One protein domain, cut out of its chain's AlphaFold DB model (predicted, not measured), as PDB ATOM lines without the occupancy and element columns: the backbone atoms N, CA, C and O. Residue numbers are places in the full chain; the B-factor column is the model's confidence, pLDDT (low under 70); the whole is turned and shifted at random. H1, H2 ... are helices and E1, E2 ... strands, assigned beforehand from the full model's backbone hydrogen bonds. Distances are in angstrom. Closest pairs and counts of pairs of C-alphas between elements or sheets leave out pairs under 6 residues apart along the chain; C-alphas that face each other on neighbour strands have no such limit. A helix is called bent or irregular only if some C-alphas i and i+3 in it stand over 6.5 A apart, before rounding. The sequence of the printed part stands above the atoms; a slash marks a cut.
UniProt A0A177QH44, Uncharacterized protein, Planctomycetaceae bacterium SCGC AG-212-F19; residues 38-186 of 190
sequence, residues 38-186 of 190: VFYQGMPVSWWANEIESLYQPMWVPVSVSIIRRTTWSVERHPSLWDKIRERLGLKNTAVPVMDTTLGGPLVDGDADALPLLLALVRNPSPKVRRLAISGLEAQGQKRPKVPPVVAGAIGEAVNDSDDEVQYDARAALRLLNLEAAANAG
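AT A GLANCE: This is residues 38 to 186 of the 190 residues of an uncharacterized protein of Planctomycetaceae bacterium SCGC AG-212-F19 (UniProt A0A177QH44). What is the overall picture? A small antiparallel hairpin of two strands, E1 and E2, lies beside a bundle of four helices, H3 to H6, up and down, each running against the one before it; H1 crosses H3 and H4, and H2 sits near the far end of a long arm. Residues 62 to 67 and 84 to 90 stick out. What is it made of, and how large is it? The printed part has 149 residues, with six named helices and two named strands in the order H1 E1 E2 H2 H3 H4 H5 H6, and is mostly helix. It is only just compact, close to loose, with a radius of gyration of the C-alphas of 17.4 A and spans of 60 by 38 by 29 A, the arm making the length.

IN THESE COORDINATES: Where are the strands? E1 is residues 56 to 59, with C-alpha 56 at (-35.138, -36.304, 25.148), and E2 is residues 72 to 75. Where are the helices? H1 is residues 45 to 55, 15.2 A long, H2 is 81 to 88, H3 is 112 to 121, H4 is 127 to 142, 22.6 A long, and H5 is 149 to 158. H6, residues 164 to 184, is the longest at 30.4 A and ends with C-alpha 184 at (-22.900, -19.229, 49.480).

HOW THE PARTS SIT: How do E1 and E2 pair? They are antiparallel at 142 degrees, with N 57 and O 74 within hydrogen-bond range at 2.8 A. What is around the sheet? E1 and H4 are near each other, with 8 pairs of C-alphas within 10 A. H1 touches H4, about perpendicular at 77 degrees, the closest C-alphas being those of Ala 49 and Val 129, 6.1 A apart. How is the bundle arranged? H4, the hub, touches H3 at a shallow tilt of 30 degrees, opposite ways, the closest C-alphas being Leu 118 and Ala 133 at 5.0 A; it touches H6 at 2 degrees, the same way, with Arg 131 and Val 166 closest at 5.3 A. H5 and H6 form a helical hairpin, with the C-alphas of Ile 155 and Ala 170 closest at 5.5 A. Are the helix backbones whole? Every O i to N i+4 pair is within hydrogen-bond range in H1, H2, H4, H5 and H6, against 4 of 6 in H3, which is irregular, with C-alphas 113 and 116 7.3 A apart.

THE WHOLE: How far does it reach? The two C-alphas farthest apart, Leu 89 and Gly 186, are 61.6 A apart, and the printed part has no cut. Which links are long? Those from E1 to E2, 12 residues, and from H2 to H3, 23 residues. Where is confidence low? Residues 61 to 69 and 92 to 104 are under pLDDT 70, against a mean of 85.0 for the printed part.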
ATOM      1  N   VAL A  38     -49.917 -35.880  39.239       97.31
ATOM      2  CA  VAL A  38     -49.480 -34.481  39.289       97.31
ATOM      3  C   VAL A  38     -49.467 -33.895  37.876       97.31
ATOM      4  O   VAL A  38     -49.126 -34.582  36.912       97.31
ATOM      5  N   PHE A  39     -49.814 -32.614  37.756       96.88
ATOM      6  CA  PHE A  39     -49.846 -31.892  36.487       96.88
ATOM      7  C   PHE A  39     -48.771 -30.813  36.437       96.88
ATOM      8  O   PHE A  39     -48.520 -30.123  37.421       96.88
ATOM      9  N   TYR A  40     -48.196 -30.633  35.255       96.56
ATOM     10  CA  TYR A  40     -47.303 -29.531  34.928       96.56
ATOM     11  C   TYR A  40     -47.591 -29.090  33.491       96.56
ATOM     12  O   TYR A  40     -47.717 -29.927  32.594       96.56
ATOM     13  N   GLN A  41     -47.788 -27.783  33.295       94.75
ATOM     14  CA  GLN A  41     -48.229 -27.183  32.025       94.75
ATOM     15  C   GLN A  41     -49.485 -27.851  31.428       94.75
ATOM     16  O   GLN A  41     -49.602 -28.052  30.222       94.75
ATOM     17  N   GLY A  42     -50.436 -28.231  32.288       94.81
ATOM     18  CA  GLY A  42     -51.691 -28.869  31.878       94.81
ATOM     19  C   GLY A  42     -51.572 -30.347  31.490       94.81
ATOM     20  O   GLY A  42     -52.593 -30.967  31.199       94.81
ATOM     21  N   MET A  43     -50.371 -30.933  31.546       96.62
ATOM     22  CA  MET A  43     -50.131 -32.334  31.202       96.62
ATOM     23  C   MET A  43     -49.719 -33.151  32.436       96.62
ATOM     24  O   MET A  43     -48.988 -32.641  33.291       96.62
ATOM     25  N   PRO A  44     -50.182 -34.407  32.564       97.94
ATOM     26  CA  PRO A  44     -49.897 -35.230  33.733       97.94
ATOM     27  C   PRO A  44     -48.510 -35.893  33.668       97.94
ATOM     28  O   PRO A  44     -47.890 -35.960  32.603       97.94
ATOM     29  N   VAL A  45     -48.040 -36.441  34.795       97.81
ATOM     30  CA  VAL A  45     -46.736 -37.134  34.913       97.81
ATOM     31  C   VAL A  45     -46.531 -38.200  33.837       97.81
ATOM     32  O   VAL A  45     -45.454 -38.276  33.251       97.81
ATOM     33  N   SER A  46     -47.545 -39.019  33.552       96.88
ATOM     34  CA  SER A  46     -47.438 -40.088  32.552       96.88
ATOM     35  C   SER A  46     -47.205 -39.569  31.130       96.88
ATOM     36  O   SER A  46     -46.470 -40.199  30.367       96.88
ATOM     37  N   TRP A  47     -47.762 -38.403  30.788       96.38
ATOM     38  CA  TRP A  47     -47.482 -37.746  29.513       96.38
ATOM     39  C   TRP A  47     -46.032 -37.275  29.451       96.38
ATOM     40  O   TRP A  47     -45.339 -37.584  28.488       96.38
ATOM     41  N   TRP A  48     -45.558 -36.599  30.498       96.94
ATOM     42  CA  TRP A  48     -44.176 -36.125  30.569       96.94
ATOM     43  C   TRP A  48     -43.166 -37.270  30.540       96.94
ATOM     44  O   TRP A  48     -42.176 -37.179  29.827       96.94
ATOM     45  N   ALA A  49     -43.427 -38.372  31.245       97.00
ATOM     46  CA  ALA A  49     -42.587 -39.564  31.175       97.00
ATOM     47  C   ALA A  49     -42.501 -40.111  29.739       97.00
ATOM     48  O   ALA A  49     -41.408 -40.404  29.262       97.00
ATOM     49  N   ASN A  50     -43.635 -40.191  29.032       95.38
ATOM     50  CA  ASN A  50     -43.661 -40.601  27.629       95.38
ATOM     51  C   ASN A  50     -42.907 -39.614  26.720       95.38
ATOM     52  O   ASN A  50     -42.174 -40.044  25.838       95.38
ATOM     53  N   GLU A  51     -43.079 -38.311  26.934       93.06
ATOM     54  CA  GLU A  51     -42.410 -37.256  26.165       93.06
ATOM     55  C   GLU A  51     -40.884 -37.293  26.355       93.06
ATOM     56  O   GLU A  51     -40.127 -37.178  25.390       93.06
ATOM     57  N   ILE A  52     -40.422 -37.507  27.592       94.94
ATOM     58  CA  ILE A  52     -39.003 -37.688  27.928       94.94
ATOM     59  C   ILE A  52     -38.439 -38.906  27.205       94.94
ATOM     60  O   ILE A  52     -37.371 -38.836  26.595       94.94
ATOM     61  N   GLU A  53     -39.169 -40.016  27.235       94.88
ATOM     62  CA  GLU A  53     -38.760 -41.232  26.546       94.88
ATOM     63  C   GLU A  53     -38.632 -41.031  25.043       94.88
ATOM     64  O   GLU A  53     -37.624 -41.438  24.459       94.88
ATOM     65  N   SER A  54     -39.609 -40.369  24.419       91.75
ATOM     66  CA  SER A  54     -39.620 -40.213  22.970       91.75
ATOM     67  C   SER A  54     -38.654 -39.150  22.463       91.75
ATOM     68  O   SER A  54     -38.032 -39.372  21.430       91.75
ATOM     69  N   LEU A  55     -38.552 -38.000  23.138       90.69
ATOM     70  CA  LEU A  55     -37.900 -36.821  22.556       90.69
ATOM     71  C   LEU A  55     -36.565 -36.467  23.201       90.69
ATOM     72  O   LEU A  55     -35.710 -35.894  22.536       90.69
ATOM     73  N   TYR A  56     -36.361 -36.750  24.485       91.75
ATOM     74  CA  TYR A  56     -35.138 -36.304  25.148       91.75
ATOM     75  C   TYR A  56     -34.004 -37.279  24.858       91.75
ATOM     76  O   TYR A  56     -34.192 -38.484  24.954       91.75
ATOM     77  N   GLN A  57     -32.816 -36.789  24.533       90.12
ATOM     78  CA  GLN A  57     -31.625 -37.617  24.354       90.12
ATOM     79  C   GLN A  57     -30.498 -37.100  25.249       90.12
ATOM     80  O   GLN A  57     -30.275 -35.885  25.300       90.12
ATOM     81  N   PRO A  58     -29.790 -37.987  25.973       88.50
ATOM     82  CA  PRO A  58     -28.576 -37.596  26.662       88.50
ATOM     83  C   PRO A  58     -27.496 -37.305  25.616       88.50
ATOM     84  O   PRO A  58     -27.142 -38.157  24.800       88.50
ATOM     85  N   MET A  59     -26.970 -36.089  25.636       83.56
ATOM     86  CA  MET A  59     -25.887 -35.677  24.762       83.56
ATOM     87  C   MET A  59     -24.550 -35.961  25.441       83.56
ATOM     88  O   MET A  59     -24.220 -35.392  26.485       83.56
ATOM     89  N   TRP A  60     -23.748 -36.815  24.810       71.06
ATOM     90  CA  TRP A  60     -22.358 -37.020  25.194       71.06
ATOM     91  C   TRP A  60     -21.510 -35.866  24.663       71.06
ATOM     92  O   TRP A  60     -21.011 -35.908  23.540       71.06
ATOM     93  N   VAL A  61     -21.354 -34.817  25.468       67.19
ATOM     94  CA  VAL A  61     -20.414 -33.739  25.146       67.19
ATOM     95  C   VAL A  61     -18.996 -34.235  25.466       67.19
ATOM     96  O   VAL A  61     -18.758 -34.683  26.592       67.19
ATOM     97  N   PRO A  62     -18.047 -34.217  24.509       58.31
ATOM     98  CA  PRO A  62     -16.678 -34.641  24.769       58.31
ATOM     99  C   PRO A  62     -16.059 -33.811  25.902       58.31
ATOM    100  O   PRO A  62     -16.199 -32.592  25.962       58.31
ATOM    101  N   VAL A  63     -15.361 -34.514  26.798       55.00
ATOM    102  CA  VAL A  63     -14.871 -34.090  28.128       55.00
ATOM    103  C   VAL A  63     -13.965 -32.842  28.115       55.00
ATOM    104  O   VAL A  63     -13.651 -32.296  29.165       55.00
ATOM    105  N   SER A  64     -13.571 -32.323  26.948       55.69
ATOM    106  CA  SER A  64     -12.625 -31.208  26.829       55.69
ATOM    107  C   SER A  64     -13.130 -29.860  27.365       55.69
ATOM    108  O   SER A  64     -12.345 -28.919  27.402       55.69
ATOM    109  N   VAL A  65     -14.405 -29.735  27.766       54.47
ATOM    110  CA  VAL A  65     -14.992 -28.455  28.221       54.47
ATOM    111  C   VAL A  65     -15.625 -28.523  29.622       54.47
ATOM    112  O   VAL A  65     -15.911 -27.481  30.204       54.47
ATOM    113  N   SER A  66     -15.806 -29.703  30.230       52.53
ATOM    114  CA  SER A  66     -16.452 -29.814  31.546       52.53
ATOM    115  C   SER A  66     -15.658 -30.687  32.523       52.53
ATOM    116  O   SER A  66     -15.575 -31.905  32.405       52.53
ATOM    117  N   ILE A  67     -15.102 -30.044  33.556       54.53
ATOM    118  CA  ILE A  67     -14.407 -30.691  34.689       54.53
ATOM    119  C   ILE A  67     -15.386 -31.572  35.503       54.53
ATOM    120  O   ILE A  67     -14.985 -32.442  36.271       54.53
ATOM    121  N   ILE A  68     -16.694 -31.378  35.298       60.22
ATOM    122  CA  ILE A  68     -17.783 -32.147  35.896       60.22
ATOM    123  C   ILE A  68     -18.618 -32.715  34.748       60.22
ATOM    124  O   ILE A  68     -19.204 -31.961  33.972       60.22
ATOM    125  N   ARG A  69     -18.653 -34.047  34.622       63.88
ATOM    126  CA  ARG A  69     -19.437 -34.763  33.606       63.88
ATOM    127  C   ARG A  69     -20.925 -34.521  33.881       63.88
ATOM    128  O   ARG A  69     -21.538 -35.232  34.668       63.88
ATOM    129  N   ARG A  70     -21.484 -33.473  33.278       70.31
ATOM    130  CA  ARG A  70     -22.906 -33.137  33.379       70.31
ATOM    131  C   ARG A  70     -23.653 -33.775  32.221       70.31
ATOM    132  O   ARG A  70     -23.299 -33.539  31.063       70.31
ATOM    133  N   THR A  71     -24.693 -34.545  32.528       81.00
ATOM    134  CA  THR A  71     -25.606 -35.050  31.502       81.00
ATOM    135  C   THR A  71     -26.356 -33.858  30.915       81.00
ATOM    136  O   THR A  71     -27.193 -33.242  31.570       81.00
ATOM    137  N   THR A  72     -25.996 -33.481  29.691       83.62
ATOM    138  CA  THR A  72     -26.714 -32.448  28.944       83.62
ATOM    139  C   THR A  72     -27.818 -33.120  28.152       83.62
ATOM    140  O   THR A  72     -27.602 -34.172  27.556       83.62
ATOM    141  N   TRP A  73     -29.003 -32.522  28.151       87.88
ATOM    142  CA  TRP A  73     -30.166 -33.068  27.469       87.88
ATOM    143  C   TRP A  73     -30.475 -32.243  26.228       87.88
ATOM    144  O   TRP A  73     -30.523 -31.011  26.290       87.88
ATOM    145  N   SER A  74     -30.706 -32.928  25.116       86.31
ATOM    146  CA  SER A  74     -31.303 -32.343  23.919       86.31
ATOM    147  C   SER A  74     -32.709 -32.868  23.716       86.31
ATOM    148  O   SER A  74     -32.970 -34.044  23.967       86.31
ATOM    149  N   VAL A  75     -33.596 -32.018  23.211       85.50
ATOM    150  CA  VAL A  75     -34.938 -32.422  22.788       85.50
ATOM    151  C   VAL A  75     -34.944 -32.589  21.273       85.50
ATOM    152  O   VAL A  75     -34.821 -31.618  20.536       85.50
ATOM    153  N   GLU A  76     -35.097 -33.816  20.794       82.31
ATOM    154  CA  GLU A  76     -35.287 -34.102  19.377       82.31
ATOM    155  C   GLU A  76     -36.763 -33.936  19.019       82.31
ATOM    156  O   GLU A  76     -37.613 -34.745  19.390       82.31
ATOM    157  N   ARG A  77     -37.097 -32.883  18.272       74.44
ATOM    158  CA  ARG A  77     -38.446 -32.717  17.720       74.44
ATOM    159  C   ARG A  77     -38.518 -33.351  16.339       74.44
ATOM    160  O   ARG A  77     -37.923 -32.858  15.383       74.44
ATOM    161  N   HIS A  78     -39.281 -34.434  16.214       70.19
ATOM    162  CA  HIS A  78     -39.591 -34.986  14.899       70.19
ATOM    163  C   HIS A  78     -40.492 -34.025  14.106       70.19
ATOM    164  O   HIS A  78     -41.416 -33.444  14.683       70.19
ATOM    165  N   PRO A  79     -40.282 -33.890  12.783       71.19
ATOM    166  CA  PRO A  79     -41.145 -33.072  11.944       71.19
ATOM    167  C   PRO A  79     -42.579 -33.594  12.019       71.19
ATOM    168  O   PRO A  79     -42.840 -34.795  11.851       71.19
ATOM    169  N   SER A  80     -43.518 -32.685  12.267       73.44
ATOM    170  CA  SER A  80     -44.933 -33.021  12.338       73.44
ATOM    171  C   SER A  80     -45.438 -33.519  10.979       73.44
ATOM    172  O   SER A  80     -44.839 -33.278   9.927       73.44
ATOM    173  N   LEU A  81     -46.587 -34.202  10.964       76.56
ATOM    174  CA  LEU A  81     -47.238 -34.575   9.701       76.56
ATOM    175  C   LEU A  81     -47.525 -33.346   8.826       76.56
ATOM    176  O   LEU A  81     -47.436 -33.437   7.605       76.56
ATOM    177  N   TRP A  82     -47.814 -32.197   9.438       74.75
ATOM    178  CA  TRP A  82     -47.989 -30.935   8.725       74.75
ATOM    179  C   TRP A  82     -46.696 -30.426   8.092       74.75
ATOM    180  O   TRP A  82     -46.743 -29.924   6.969       74.75
ATOM    181  N   ASP A  83     -45.557 -30.605   8.759       77.50
ATOM    182  CA  ASP A  83     -44.249 -30.258   8.195       77.50
ATOM    183  C   ASP A  83     -43.944 -31.139   6.982       77.50
ATOM    184  O   ASP A  83     -43.597 -30.622   5.921       77.50
ATOM    185  N   LYS A  84     -44.223 -32.447   7.075       81.62
ATOM    186  CA  LYS A  84     -44.110 -33.379   5.937       81.62
ATOM    187  C   LYS A  84     -45.047 -33.006   4.781       81.62
ATOM    188  O   LYS A  84     -44.675 -33.121   3.615       81.62
ATOM    189  N   ILE A  85     -46.272 -32.562   5.078       83.44
ATOM    190  CA  ILE A  85     -47.236 -32.111   4.060       83.44
ATOM    191  C   ILE A  85     -46.741 -30.831   3.379       83.44
ATOM    192  O   ILE A  85     -46.763 -30.754   2.152       83.44
ATOM    193  N   ARG A  86     -46.264 -29.838   4.140       81.81
ATOM    194  CA  ARG A  86     -45.698 -28.598   3.586       81.81
ATOM    195  C   ARG A  86     -44.481 -28.868   2.713       81.81
ATOM    196  O   ARG A  86     -44.383 -28.299   1.626       81.81
ATOM    197  N   GLU A  87     -43.608 -29.769   3.157       82.19
ATOM    198  CA  GLU A  87     -42.450 -30.218   2.388       82.19
ATOM    199  C   GLU A  87     -42.881 -30.833   1.051       82.19
ATOM    200  O   GLU A  87     -42.382 -30.438  -0.005       82.19
ATOM    201  N   ARG A  88     -43.881 -31.723   1.071       84.31
ATOM    202  CA  ARG A  88     -44.429 -32.349  -0.141       84.31
ATOM    203  C   ARG A  88     -45.087 -31.349  -1.095       84.31
ATOM    204  O   ARG A  88     -45.060 -31.562  -2.303       84.31
ATOM    205  N   LEU A  89     -45.666 -30.270  -0.571       89.50
ATOM    206  CA  LEU A  89     -46.287 -29.202  -1.360       89.50
ATOM    207  C   LEU A  89     -45.278 -28.181  -1.911       89.50
ATOM    208  O   LEU A  89     -45.687 -27.207  -2.537       89.50
ATOM    209  N   GLY A  90     -43.973 -28.369  -1.686       85.19
ATOM    210  CA  GLY A  90     -42.950 -27.434  -2.159       85.19
ATOM    211  C   GLY A  90     -42.993 -26.073  -1.460       85.19
ATOM    212  O   GLY A  90     -42.314 -25.145  -1.894       85.19
ATOM    213  N   LEU A  91     -43.737 -25.954  -0.352       80.69
ATOM    214  CA  LEU A  91     -43.805 -24.764   0.499       80.69
ATOM    215  C   LEU A  91     -42.567 -24.702   1.410       80.69
ATOM    216  O   LEU A  91     -42.674 -24.615   2.634       80.69
ATOM    217  N   LYS A  92     -41.379 -24.826   0.807       64.88
ATOM    218  CA  LYS A  92     -40.097 -24.803   1.507       64.88
ATOM    219  C   LYS A  92     -39.858 -23.402   2.066       64.88
ATOM    220  O   LYS A  92     -39.527 -22.491   1.315       64.88
ATOM    221  N   ASN A  93     -39.915 -23.254   3.387       59.12
ATOM    222  CA  ASN A  93     -39.006 -22.317   4.035       59.12
ATOM    223  C   ASN A  93     -37.623 -22.970   3.982       59.12
ATOM    224  O   ASN A  93     -37.436 -24.066   4.495       59.12
ATOM    225  N   THR A  94     -36.660 -22.326   3.333       48.78
ATOM    226  CA  THR A  94     -35.259 -22.759   3.169       48.78
ATOM    227  C   THR A  94     -34.459 -22.838   4.473       48.78
ATOM    228  O   THR A  94     -33.238 -22.975   4.437       48.78
ATOM    229  N   ALA A  95     -35.114 -22.807   5.631       50.28
ATOM    230  CA  ALA A  95     -34.472 -23.257   6.845       50.28
ATOM    231  C   ALA A  95     -34.325 -24.774   6.711       50.28
ATOM    232  O   ALA A  95     -35.316 -25.504   6.680       50.28
ATOM    233  N   VAL A  96     -33.080 -25.240   6.595       50.75
ATOM    234  CA  VAL A  96     -32.690 -26.608   6.962       50.75
ATOM    235  C   VAL A  96     -33.546 -27.010   8.170       50.75
ATOM    236  O   VAL A  96     -33.733 -26.149   9.039       50.75
ATOM    237  N   PRO A  97     -34.086 -28.241   8.272       49.28
ATOM    238  CA  PRO A  97     -34.530 -28.737   9.560       49.28
ATOM    239  C   PRO A  97     -33.271 -28.784  10.420       49.28
ATOM    240  O   PRO A  97     -32.569 -29.789  10.490       49.28
ATOM    241  N   VAL A  98     -32.913 -27.636  10.994       50.22
ATOM    242  CA  VAL A  98     -32.103 -27.557  12.181       50.22
ATOM    243  C   VAL A  98     -32.895 -28.470  13.085       50.22
ATOM    244  O   VAL A  98     -34.039 -28.157  13.414       50.22
ATOM    245  N   MET A  99     -32.368 -29.672  13.329       50.31
ATOM    246  CA  MET A  99     -32.713 -30.422  14.524       50.31
ATOM    247  C   MET A  99     -32.709 -29.352  15.600       50.31
ATOM    248  O   MET A  99     -31.626 -28.839  15.899       50.31
ATOM    249  N   ASP A 100     -33.896 -28.902  16.015       52.19
ATOM    250  CA  ASP A 100     -34.069 -27.823  16.982       52.19
ATOM    251  C   ASP A 100     -33.657 -28.439  18.306       52.19
ATOM    252  O   ASP A 100     -34.465 -28.882  19.115       52.19
ATOM    253  N   THR A 101     -32.345 -28.627  18.404       54.00
ATOM    254  CA  THR A 101     -31.624 -29.244  19.488       54.00
ATOM    255  C   THR A 101     -31.560 -28.125  20.489       54.00
ATOM    256  O   THR A 101     -30.541 -27.447  20.632       54.00
ATOM    257  N   THR A 102     -32.700 -27.843  21.111       58.88
ATOM    258  CA  THR A 102     -32.708 -26.955  22.252       58.88
ATOM    259  C   THR A 102     -31.860 -27.662  23.295       58.88
ATOM    260  O   THR A 102     -32.185 -28.758  23.757       58.88
ATOM    261  N   LEU A 103     -30.694 -27.073  23.560       59.34
ATOM    262  CA  LEU A 103     -29.892 -27.394  24.725       59.34
ATOM    263  C   LEU A 103     -30.753 -27.019  25.920       59.34
ATOM    264  O   LEU A 103     -30.983 -25.837  26.172       59.34
ATOM    265  N   GLY A 104     -31.271 -28.032  26.598       67.81
ATOM    266  CA  GLY A 104     -32.245 -27.827  27.650       67.81
ATOM    267  C   GLY A 104     -33.702 -27.866  27.188       67.81
ATOM    268  O   GLY A 104     -34.054 -28.251  26.071       67.81
ATOM    269  N   GLY A 105     -34.571 -27.536  28.130       74.88
ATOM    270  CA  GLY A 105     -36.011 -27.717  28.059       74.88
ATOM    271  C   GLY A 105     -36.627 -27.409  29.422       74.88
ATOM    272  O   GLY A 105     -35.918 -27.424  30.430       74.88
ATOM    273  N   PRO A 106     -37.950 -27.192  29.500       78.94
ATOM    274  CA  PRO A 106     -38.602 -26.669  30.704       78.94
ATOM    275  C   PRO A 106     -38.305 -27.481  31.976       78.94
ATOM    276  O   PRO A 106     -38.230 -26.929  33.071       78.94
ATOM    277  N   LEU A 107     -38.065 -28.788  31.830       87.50
ATOM    278  CA  LEU A 107     -37.738 -29.680  32.941       87.50
ATOM    279  C   LEU A 107     -36.298 -29.556  33.450       87.50
ATOM    280  O   LEU A 107     -36.060 -29.829  34.621       87.50
ATOM    281  N   VAL A 108     -35.346 -29.158  32.605       87.31
ATOM    282  CA  VAL A 108     -33.911 -29.069  32.939       87.31
ATOM    283  C   VAL A 108     -33.415 -27.629  33.066       87.31
ATOM    284  O   VAL A 108     -32.327 -27.395  33.580       87.31
ATOM    285  N   ASP A 109     -34.248 -26.654  32.701       86.25
ATOM    286  CA  ASP A 109     -33.969 -25.229  32.879       86.25
ATOM    287  C   ASP A 109     -34.264 -24.757  34.312       86.25
ATOM    288  O   ASP A 109     -34.116 -23.577  34.619       86.25
ATOM    289  N   GLY A 110     -34.689 -25.646  35.214       85.12
ATOM    290  CA  GLY A 110     -34.958 -25.317  36.613       85.12
ATOM    291  C   GLY A 110     -36.225 -24.483  36.828       85.12
ATOM    292  O   GLY A 110     -36.254 -23.656  37.741       85.12
ATOM    293  N   ASP A 111     -37.261 -24.670  36.003       90.75
ATOM    294  CA  ASP A 111     -38.581 -24.070  36.228       90.75
ATOM    295  C   ASP A 111     -39.143 -24.525  37.580       90.75
ATOM    296  O   ASP A 111     -39.321 -25.720  37.806       90.75
ATOM    297  N   ALA A 112     -39.425 -23.582  38.480       90.06
ATOM    298  CA  ALA A 112     -39.899 -23.862  39.830       90.06
ATOM    299  C   ALA A 112     -41.245 -24.605  39.856       90.06
ATOM    300  O   ALA A 112     -41.443 -25.441  40.745       90.06
ATOM    301  N   ASP A 113     -42.123 -24.358  38.882       93.31
ATOM    302  CA  ASP A 113     -43.448 -24.985  38.807       93.31
ATOM    303  C   ASP A 113     -43.360 -26.473  38.430       93.31
ATOM    304  O   ASP A 113     -44.284 -27.245  38.691       93.31
ATOM    305  N   ALA A 114     -42.217 -26.913  37.889       95.19
ATOM    306  CA  ALA A 114     -41.957 -28.314  37.577       95.19
ATOM    307  C   ALA A 114     -41.608 -29.158  38.815       95.19
ATOM    308  O   ALA A 114     -41.531 -30.379  38.704       95.19
ATOM    309  N   LEU A 115     -41.400 -28.560  40.000       94.81
ATOM    310  CA  LEU A 115     -40.925 -29.295  41.184       94.81
ATOM    311  C   LEU A 115     -41.806 -30.514  41.532       94.81
ATOM    312  O   LEU A 115     -41.255 -31.607  41.673       94.81
ATOM    313  N   PRO A 116     -43.148 -30.401  41.625       96.50
ATOM    314  CA  PRO A 116     -43.995 -31.553  41.931       96.50
ATOM    315  C   PRO A 116     -43.901 -32.664  40.875       96.50
ATOM    316  O   PRO A 116     -43.909 -33.845  41.219       96.50
ATOM    317  N   LEU A 117     -43.780 -32.289  39.596       97.25
ATOM    318  CA  LEU A 117     -43.590 -33.233  38.497       97.25
ATOM    319  C   LEU A 117     -42.238 -33.949  38.621       97.25
ATOM    320  O   LEU A 117     -42.199 -35.175  38.571       97.25
ATOM    321  N   LEU A 118     -41.143 -33.208  38.800       97.06
ATOM    322  CA  LEU A 118     -39.795 -33.772  38.889       97.06
ATOM    323  C   LEU A 118     -39.678 -34.750  40.065       97.06
ATOM    324  O   LEU A 118     -39.159 -35.849  39.892       97.06
ATOM    325  N   LEU A 119     -40.248 -34.413  41.228       97.19
ATOM    326  CA  LEU A 119     -40.302 -35.319  42.381       97.19
ATOM    327  C   LEU A 119     -41.049 -36.626  42.068       97.19
ATOM    328  O   LEU A 119     -40.632 -37.693  42.517       97.19
ATOM    329  N   ALA A 120     -42.128 -36.568  41.283       97.62
ATOM    330  CA  ALA A 120     -42.832 -37.767  40.837       97.62
ATOM    331  C   ALA A 120     -42.005 -38.583  39.824       97.62
ATOM    332  O   ALA A 120     -41.989 -39.813  39.886       97.62
ATOM    333  N   LEU A 121     -41.289 -37.914  38.915       98.06
ATOM    334  CA  LEU A 121     -40.478 -38.556  37.876       98.06
ATOM    335  C   LEU A 121     -39.213 -39.243  38.419       98.06
ATOM    336  O   LEU A 121     -38.793 -40.239  37.836       98.06
ATOM    337  N   VAL A 122     -38.652 -38.807  39.555       97.56
ATOM    338  CA  VAL A 122     -37.533 -39.512  40.224       97.56
ATOM    339  C   VAL A 122     -37.898 -40.952  40.603       97.56
ATOM    340  O   VAL A 122     -37.026 -41.800  40.714       97.56
ATOM    341  N   ARG A 123     -39.188 -41.271  40.750       96.69
ATOM    342  CA  ARG A 123     -39.672 -42.625  41.073       96.69
ATOM    343  C   ARG A 123     -40.169 -43.396  39.849       96.69
ATOM    344  O   ARG A 123     -40.794 -44.446  39.987       96.69
ATOM    345  N   ASN A 124     -39.948 -42.865  38.648       98.06
ATOM    346  CA  ASN A 124     -40.400 -43.497  37.416       98.06
ATOM    347  C   ASN A 124     -39.642 -44.816  37.162       98.06
ATOM    348  O   ASN A 124     -38.444 -44.880  37.432       98.06
ATOM    349  N   PRO A 125     -40.285 -45.866  36.614       97.75
ATOM    350  CA  PRO A 125     -39.600 -47.121  36.294       97.75
ATOM    351  C   PRO A 125     -38.459 -46.959  35.278       97.75
ATOM    352  O   PRO A 125     -37.498 -47.726  35.322       97.75
ATOM    353  N   SER A 126     -38.519 -45.960  34.395       98.12
ATOM    354  CA  SER A 126     -37.470 -45.709  33.409       98.12
ATOM    355  C   SER A 126     -36.250 -45.006  34.010       98.12
ATOM    356  O   SER A 126     -36.394 -43.890  34.523       98.12
ATOM    357  N   PRO A 127     -35.035 -45.574  33.872       97.75
ATOM    358  CA  PRO A 127     -33.807 -44.896  34.274       97.75
ATOM    359  C   PRO A 127     -33.615 -43.555  33.565       97.75
ATOM    360  O   PRO A 127     -33.251 -42.571  34.198       97.75
ATOM    361  N   LYS A 128     -33.935 -43.472  32.268       96.25
ATOM    362  CA  LYS A 128     -33.815 -42.235  31.483       96.25
ATOM    363  C   LYS A 128     -34.673 -41.112  32.066       96.25
ATOM    364  O   LYS A 128     -34.198 -39.988  32.219       96.25
ATOM    365  N   VAL A 129     -35.915 -41.429  32.435       97.56
ATOM    366  CA  VAL A 129     -36.830 -40.473  33.071       97.56
ATOM    367  C   VAL A 129     -36.311 -40.042  34.443       97.56
ATOM    368  O   VAL A 129     -36.325 -38.846  34.741       97.56
ATOM    369  N   ARG A 130     -35.803 -40.980  35.256       97.81
ATOM    370  CA  ARG A 130     -35.215 -40.662  36.570       97.81
ATOM    371  C   ARG A 130     -33.991 -39.759  36.450       97.81
ATOM    372  O   ARG A 130     -33.906 -38.764  37.165       97.81
ATOM    373  N   ARG A 131     -33.082 -40.047  35.513       95.94
ATOM    374  CA  ARG A 131     -31.896 -39.219  35.240       95.94
ATOM    375  C   ARG A 131     -32.273 -37.790  34.869       95.94
ATOM    376  O   ARG A 131     -31.744 -36.847  35.450       95.94
ATOM    377  N   LEU A 132     -33.228 -37.619  33.950       95.56
ATOM    378  CA  LEU A 132     -33.687 -36.287  33.563       95.56
ATOM    379  C   LEU A 132     -34.312 -35.542  34.746       95.56
ATOM    380  O   LEU A 132     -34.054 -34.354  34.934       95.56
ATOM    381  N   ALA A 133     -35.096 -36.245  35.568       96.81
ATOM    382  CA  ALA A 133     -35.682 -35.667  36.769       96.81
ATOM    383  C   ALA A 133     -34.607 -35.173  37.751       96.81
ATOM    384  O   ALA A 133     -34.732 -34.070  38.279       96.81
ATOM    385  N   ILE A 134     -33.526 -35.937  37.942       96.25
ATOM    386  CA  ILE A 134     -32.375 -35.535  38.765       96.25
ATOM    387  C   ILE A 134     -31.706 -34.280  38.198       96.25
ATOM    388  O   ILE A 134     -31.483 -33.336  38.952       96.25
ATOM    389  N   SER A 135     -31.449 -34.221  36.886       93.94
ATOM    390  CA  SER A 135     -30.883 -33.022  36.248       93.94
ATOM    391  C   SER A 135     -31.779 -31.790  36.432       93.94
ATOM    392  O   SER A 135     -31.287 -30.695  36.697       93.94
ATOM    393  N   GLY A 136     -33.101 -31.960  36.341       94.25
ATOM    394  CA  GLY A 136     -34.061 -30.886  36.595       94.25
ATOM    395  C   GLY A 136     -34.074 -30.403  38.045       94.25
ATOM    396  O   GLY A 136     -34.084 -29.199  38.309       94.25
ATOM    397  N   LEU A 137     -34.032 -31.338  38.998       95.06
ATOM    398  CA  LEU A 137     -33.958 -31.039  40.430       95.06
ATOM    399  C   LEU A 137     -32.646 -30.339  40.804       95.06
ATOM    400  O   LEU A 137     -32.665 -29.390  41.588       95.06
ATOM    401  N   GLU A 138     -31.526 -30.766  40.218       92.81
ATOM    402  CA  GLU A 138     -30.233 -30.090  40.333       92.81
ATOM    403  C   GLU A 138     -30.346 -28.641  39.844       92.81
ATOM    404  O   GLU A 138     -30.072 -27.720  40.611       92.81
ATOM    405  N   ALA A 139     -30.831 -28.420  38.616       91.31
ATOM    406  CA  ALA A 139     -30.981 -27.082  38.041       91.31
ATOM    407  C   ALA A 139     -31.881 -26.165  38.890       91.31
ATOM    408  O   ALA A 139     -31.583 -24.981  39.064       91.31
ATOM    409  N   GLN A 140     -32.962 -26.699  39.469       90.75
ATOM    410  CA  GLN A 140     -33.782 -25.951  40.425       90.75
ATOM    411  C   GLN A 140     -33.036 -25.620  41.720       90.75
ATOM    412  O   GLN A 140     -33.227 -24.533  42.269       90.75
ATOM    413  N   GLY A 141     -32.241 -26.559  42.237       89.38
ATOM    414  CA  GLY A 141     -31.434 -26.366  43.437       89.38
ATOM    415  C   GLY A 141     -30.422 -25.237  43.261       89.38
ATOM    416  O   GLY A 141     -30.358 -24.365  44.121       89.38
ATOM    417  N   GLN A 142     -29.740 -25.194  42.113       87.25
ATOM    418  CA  GLN A 142     -28.721 -24.183  41.799       87.25
ATOM    419  C   GLN A 142     -29.286 -22.766  41.680       87.25
ATOM    420  O   GLN A 142     -28.655 -21.780  42.054       87.25
ATOM    421  N   LYS A 143     -30.518 -22.635  41.179       86.94
ATOM    422  CA  LYS A 143     -31.189 -21.331  41.056       86.94
ATOM    423  C   LYS A 143     -31.684 -20.770  42.388       86.94
ATOM    424  O   LYS A 143     -32.129 -19.622  42.436       86.94
ATOM    425  N   ARG A 144     -31.674 -21.563  43.462       82.56
ATOM    426  CA  ARG A 144     -32.216 -21.171  44.766       82.56
ATOM    427  C   ARG A 144     -31.072 -20.884  45.741       82.56
ATOM    428  O   ARG A 144     -30.198 -21.726  45.898       82.56
ATOM    429  N   PRO A 145     -31.127 -19.780  46.512       77.00
ATOM    430  CA  PRO A 145     -30.124 -19.495  47.546       77.00
ATOM    431  C   PRO A 145     -29.990 -20.611  48.591       77.00
ATOM    432  O   PRO A 145     -28.938 -20.798  49.195       77.00
ATOM    433  N   LYS A 146     -31.084 -21.349  48.819       83.06
ATOM    434  CA  LYS A 146     -31.140 -22.503  49.709       83.06
ATOM    435  C   LYS A 146     -31.879 -23.638  49.014       83.06
ATOM    436  O   LYS A 146     -33.056 -23.496  48.669       83.06
ATOM    437  N   VAL A 147     -31.199 -24.768  48.855       84.75
ATOM    438  CA  VAL A 147     -31.778 -25.986  48.284       84.75
ATOM    439  C   VAL A 147     -32.901 -26.485  49.201       84.75
ATOM    440  O   VAL A 147     -32.667 -26.696  50.396       84.75
ATOM    441  N   PRO A 148     -34.132 -26.673  48.692       87.00
ATOM    442  CA  PRO A 148     -35.210 -27.237  49.492       87.00
ATOM    443  C   PRO A 148     -34.840 -28.649  49.987       87.00
ATOM    444  O   PRO A 148     -34.392 -29.464  49.180       87.00
ATOM    445  N   PRO A 149     -35.083 -29.003  51.266       90.69
ATOM    446  CA  PRO A 149     -34.757 -30.333  51.789       90.69
ATOM    447  C   PRO A 149     -35.397 -31.479  51.002       90.69
ATOM    448  O   PRO A 149     -34.801 -32.539  50.871       90.69
ATOM    449  N   VAL A 150     -36.586 -31.252  50.427       92.69
ATOM    450  CA  VAL A 150     -37.267 -32.234  49.571       92.69
ATOM    451  C   VAL A 150     -36.488 -32.537  48.287       92.69
ATOM    452  O   VAL A 150     -36.472 -33.679  47.846       92.69
ATOM    453  N   VAL A 151     -35.797 -31.543  47.719       92.88
ATOM    454  CA  VAL A 151     -34.954 -31.709  46.527       92.88
ATOM    455  C   VAL A 151     -33.725 -32.538  46.886       92.88
ATOM    456  O   VAL A 151     -33.469 -33.561  46.258       92.88
ATOM    457  N   ALA A 152     -33.008 -32.148  47.944       92.25
ATOM    458  CA  ALA A 152     -31.837 -32.887  48.415       92.25
ATOM    459  C   ALA A 152     -32.190 -34.323  48.842       92.25
ATOM    460  O   ALA A 152     -31.449 -35.251  48.534       92.25
ATOM    461  N   GLY A 153     -33.337 -34.515  49.501       93.44
ATOM    462  CA  GLY A 153     -33.846 -35.827  49.894       93.44
ATOM    463  C   GLY A 153     -34.167 -36.717  48.694       93.44
ATOM    464  O   GLY A 153     -33.704 -37.851  48.651       93.44
ATOM    465  N   ALA A 154     -34.879 -36.195  47.689       95.25
ATOM    466  CA  ALA A 154     -35.209 -36.953  46.481       95.25
ATOM    467  C   ALA A 154     -33.959 -37.366  45.683       95.25
ATOM    468  O   ALA A 154     -33.861 -38.509  45.245       95.25
ATOM    469  N   ILE A 155     -32.976 -36.470  45.538       95.38
ATOM    470  CA  ILE A 155     -31.694 -36.814  44.901       95.38
ATOM    471  C   ILE A 155     -30.914 -37.812  45.780       95.38
ATOM    472  O   ILE A 155     -30.312 -38.748  45.266       95.38
ATOM    473  N   GLY A 156     -30.964 -37.657  47.107       95.75
ATOM    474  CA  GLY A 156     -30.362 -38.579  48.075       95.75
ATOM    475  C   GLY A 156     -30.896 -40.008  47.985       95.75
ATOM    476  O   GLY A 156     -30.106 -40.947  48.037       95.75
ATOM    477  N   GLU A 157     -32.205 -40.184  47.790       94.81
ATOM    478  CA  GLU A 157     -32.812 -41.501  47.538       94.81
ATOM    479  C   GLU A 157     -32.213 -42.152  46.275       94.81
ATOM    480  O   GLU A 157     -31.851 -43.330  46.301       94.81
ATOM    481  N   ALA A 158     -32.013 -41.375  45.206       96.75
ATOM    482  CA  ALA A 158     -31.483 -41.855  43.926       96.75
ATOM    483  C   ALA A 158     -29.985 -42.230  43.947       96.75
ATOM    484  O   ALA A 158     -29.498 -42.889  43.031       96.75
ATOM    485  N   VAL A 159     -29.236 -41.888  45.001       97.25
ATOM    486  CA  VAL A 159     -27.834 -42.331  45.166       97.25
ATOM    487  C   VAL A 159     -27.720 -43.856  45.277       97.25
ATOM    488  O   VAL A 159     -26.672 -44.415  44.944       97.25
ATOM    489  N   ASN A 160     -28.791 -44.514  45.733       96.75
ATOM    490  CA  ASN A 160     -28.902 -45.968  45.867       96.75
ATOM    491  C   ASN A 160     -29.822 -46.586  44.798       96.75
ATOM    492  O   ASN A 160     -30.365 -47.669  45.013       96.75
ATOM    493  N   ASP A 161     -30.053 -45.889  43.681       98.00
ATOM    494  CA  ASP A 161     -30.867 -46.402  42.577       98.00
ATOM    495  C   ASP A 161     -30.293 -47.708  42.007       98.00
ATOM    496  O   ASP A 161     -29.095 -47.941  42.069       98.00
ATOM    497  N   SER A 162     -31.116 -48.582  41.432       97.25
ATOM    498  CA  SER A 162     -30.618 -49.816  40.806       97.25
ATOM    499  C   SER A 162     -29.816 -49.581  39.519       97.25
ATOM    500  O   SER A 162     -29.125 -50.490  39.071       97.25
ATOM    501  N   ASP A 163     -29.966 -48.415  38.889       97.81
ATOM    502  CA  ASP A 163     -29.288 -48.049  37.648       97.81
ATOM    503  C   ASP A 163     -28.027 -47.214  37.923       97.81
ATOM    504  O   ASP A 163     -28.085 -46.172  38.582       97.81
ATOM    505  N   ASP A 164     -26.885 -47.664  37.400       96.44
ATOM    506  CA  ASP A 164     -25.572 -47.054  37.652       96.44
ATOM    507  C   ASP A 164     -25.485 -45.598  37.172       96.44
ATOM    508  O   ASP A 164     -24.842 -44.759  37.810       96.44
ATOM    509  N   GLU A 165     -26.144 -45.269  36.059       93.50
ATOM    510  CA  GLU A 165     -26.135 -43.915  35.513       93.50
ATOM    511  C   GLU A 165     -27.020 -42.979  36.349       93.50
ATOM    512  O   GLU A 165     -26.643 -41.831  36.587       93.50
ATOM    513  N   VAL A 166     -28.156 -43.474  36.859       96.50
ATOM    514  CA  VAL A 166     -28.979 -42.740  37.836       96.50
ATOM    515  C   VAL A 166     -28.189 -42.473  39.120       96.50
ATOM    516  O   VAL A 166     -28.160 -41.330  39.586       96.50
ATOM    517  N   GLN A 167     -27.500 -43.483  39.673       96.75
ATOM    518  CA  GLN A 167     -26.657 -43.300  40.861       96.75
ATOM    519  C   GLN A 167     -25.557 -42.259  40.626       96.75
ATOM    520  O   GLN A 167     -25.280 -41.429  41.499       96.75
ATOM    521  N   TYR A 168     -24.906 -42.315  39.461       93.75
ATOM    522  CA  TYR A 168     -23.847 -41.384  39.087       93.75
ATOM    523  C   TYR A 168     -24.361 -39.942  39.036       93.75
ATOM    524  O   TYR A 168     -23.802 -39.073  39.714       93.75
ATOM    525  N   ASP A 169     -25.448 -39.706  38.293       93.12
ATOM    526  CA  ASP A 169     -26.061 -38.383  38.151       93.12
ATOM    527  C   ASP A 169     -26.522 -37.844  39.520       93.12
ATOM    528  O   ASP A 169     -26.271 -36.683  39.847       93.12
ATOM    529  N   ALA A 170     -27.099 -38.694  40.381       95.81
ATOM    530  CA  ALA A 170     -27.520 -38.309  41.730       95.81
ATOM    531  C   ALA A 170     -26.346 -37.853  42.616       95.81
ATOM    532  O   ALA A 170     -26.416 -36.815  43.284       95.81
ATOM    533  N   ARG A 171     -25.235 -38.598  42.612       94.94
ATOM    534  CA  ARG A 171     -24.029 -38.243  43.384       94.94
ATOM    535  C   ARG A 171     -23.392 -36.953  42.876       94.94
ATOM    536  O   ARG A 171     -22.961 -36.128  43.684       94.94
ATOM    537  N   ALA A 172     -23.335 -36.779  41.555       91.81
ATOM    538  CA  ALA A 172     -22.822 -35.563  40.935       91.81
ATOM    539  C   ALA A 172     -23.673 -34.343  41.324       91.81
ATOM    540  O   ALA A 172     -23.121 -33.340  41.783       91.81
ATOM    541  N   ALA A 173     -25.000 -34.466  41.242       92.44
ATOM    542  CA  ALA A 173     -25.936 -33.413  41.619       92.44
ATOM    543  C   ALA A 173     -25.796 -33.011  43.098       92.44
ATOM    544  O   ALA A 173     -25.656 -31.828  43.402       92.44
ATOM    545  N   LEU A 174     -25.746 -33.969  44.036       92.94
ATOM    546  CA  LEU A 174     -25.549 -33.646  45.458       92.94
ATOM    547  C   LEU A 174     -24.215 -32.954  45.728       92.94
ATOM    548  O   LEU A 174     -24.158 -32.015  46.521       92.94
ATOM    549  N   ARG A 175     -23.135 -33.405  45.081       90.94
ATOM    550  CA  ARG A 175     -21.822 -32.770  45.225       90.94
ATOM    551  C   ARG A 175     -21.875 -31.309  44.790       90.94
ATOM    552  O   ARG A 175     -21.361 -30.460  45.511       90.94
ATOM    553  N   LEU A 176     -22.503 -31.025  43.651       88.06
ATOM    554  CA  LEU A 176     -22.670 -29.665  43.137       88.06
ATOM    555  C   LEU A 176     -23.475 -28.786  44.095       88.06
ATOM    556  O   LEU A 176     -23.003 -27.726  44.492       88.06
ATOM    557  N   LEU A 177     -24.641 -29.262  44.535       89.19
ATOM    558  CA  LEU A 177     -25.505 -28.515  45.449       89.19
ATOM    559  C   LEU A 177     -24.825 -28.225  46.797       89.19
ATOM    560  O   LEU A 177     -25.005 -27.150  47.365       89.19
ATOM    561  N   ASN A 178     -24.007 -29.154  47.300       87.56
ATOM    562  CA  ASN A 178     -23.231 -28.948  48.523       87.56
ATOM    563  C   ASN A 178     -22.090 -27.939  48.332       87.56
ATOM    564  O   ASN A 178     -21.846 -27.130  49.224       87.56
ATOM    565  N   LEU A 179     -21.399 -27.973  47.186       85.50
ATOM    566  CA  LEU A 179     -20.346 -27.006  46.861       85.50
ATOM    567  C   LEU A 179     -20.913 -25.588  46.761       85.50
ATOM    568  O   LEU A 179     -20.345 -24.663  47.332       85.50
ATOM    569  N   GLU A 180     -22.057 -25.423  46.102       82.12
ATOM    570  CA  GLU A 180     -22.731 -24.127  46.010       82.12
ATOM    571  C   GLU A 180     -23.238 -23.641  47.366       82.12
ATOM    572  O   GLU A 180     -23.068 -22.472  47.704       82.12
ATOM    573  N   ALA A 181     -23.806 -24.529  48.188       82.50
ATOM    574  CA  ALA A 181     -24.206 -24.175  49.545       82.50
ATOM    575  C   ALA A 181     -23.006 -23.720  50.397       82.50
ATOM    576  O   ALA A 181     -23.127 -22.758  51.155       82.50
ATOM    577  N   ALA A 182     -21.848 -24.373  50.254       79.44
ATOM    578  CA  ALA A 182     -20.618 -23.993  50.944       79.44
ATOM    579  C   ALA A 182     -20.063 -22.648  50.443       79.44
ATOM    580  O   ALA A 182     -19.683 -21.806  51.259       79.44
ATOM    581  N   ALA A 183     -20.075 -22.411  49.127       82.19
ATOM    582  CA  ALA A 183     -19.680 -21.135  48.533       82.19
ATOM    583  C   ALA A 183     -20.598 -19.988  48.996       82.19
ATOM    584  O   ALA A 183     -20.118 -18.950  49.443       82.19
ATOM    585  N   ASN A 184     -21.916 -20.205  49.000       80.19
ATOM    586  CA  ASN A 184     -22.900 -19.229  49.480       80.19
ATOM    587  C   ASN A 184     -22.772 -18.937  50.984       80.19
ATOM    588  O   ASN A 184     -23.145 -17.857  51.436       80.19
ATOM    589  N   ALA A 185     -22.248 -19.885  51.761       81.25
ATOM    590  CA  ALA A 185     -21.944 -19.701  53.177       81.25
ATOM    591  C   ALA A 185     -20.578 -19.029  53.429       81.25
ATOM    592  O   ALA A 185     -20.221 -18.821  54.588       81.25
ATOM    593  N   GLY A 186     -19.810 -18.705  52.379       81.25
ATOM    594  CA  GLY A 186     -18.463 -18.138  52.494       81.25
ATOM    595  C   GLY A 186     -17.431 -19.119  53.060       81.25
ATOM    596  O   GLY A 186     -16.443 -18.694  53.647       81.25
TER     597      GLY A 186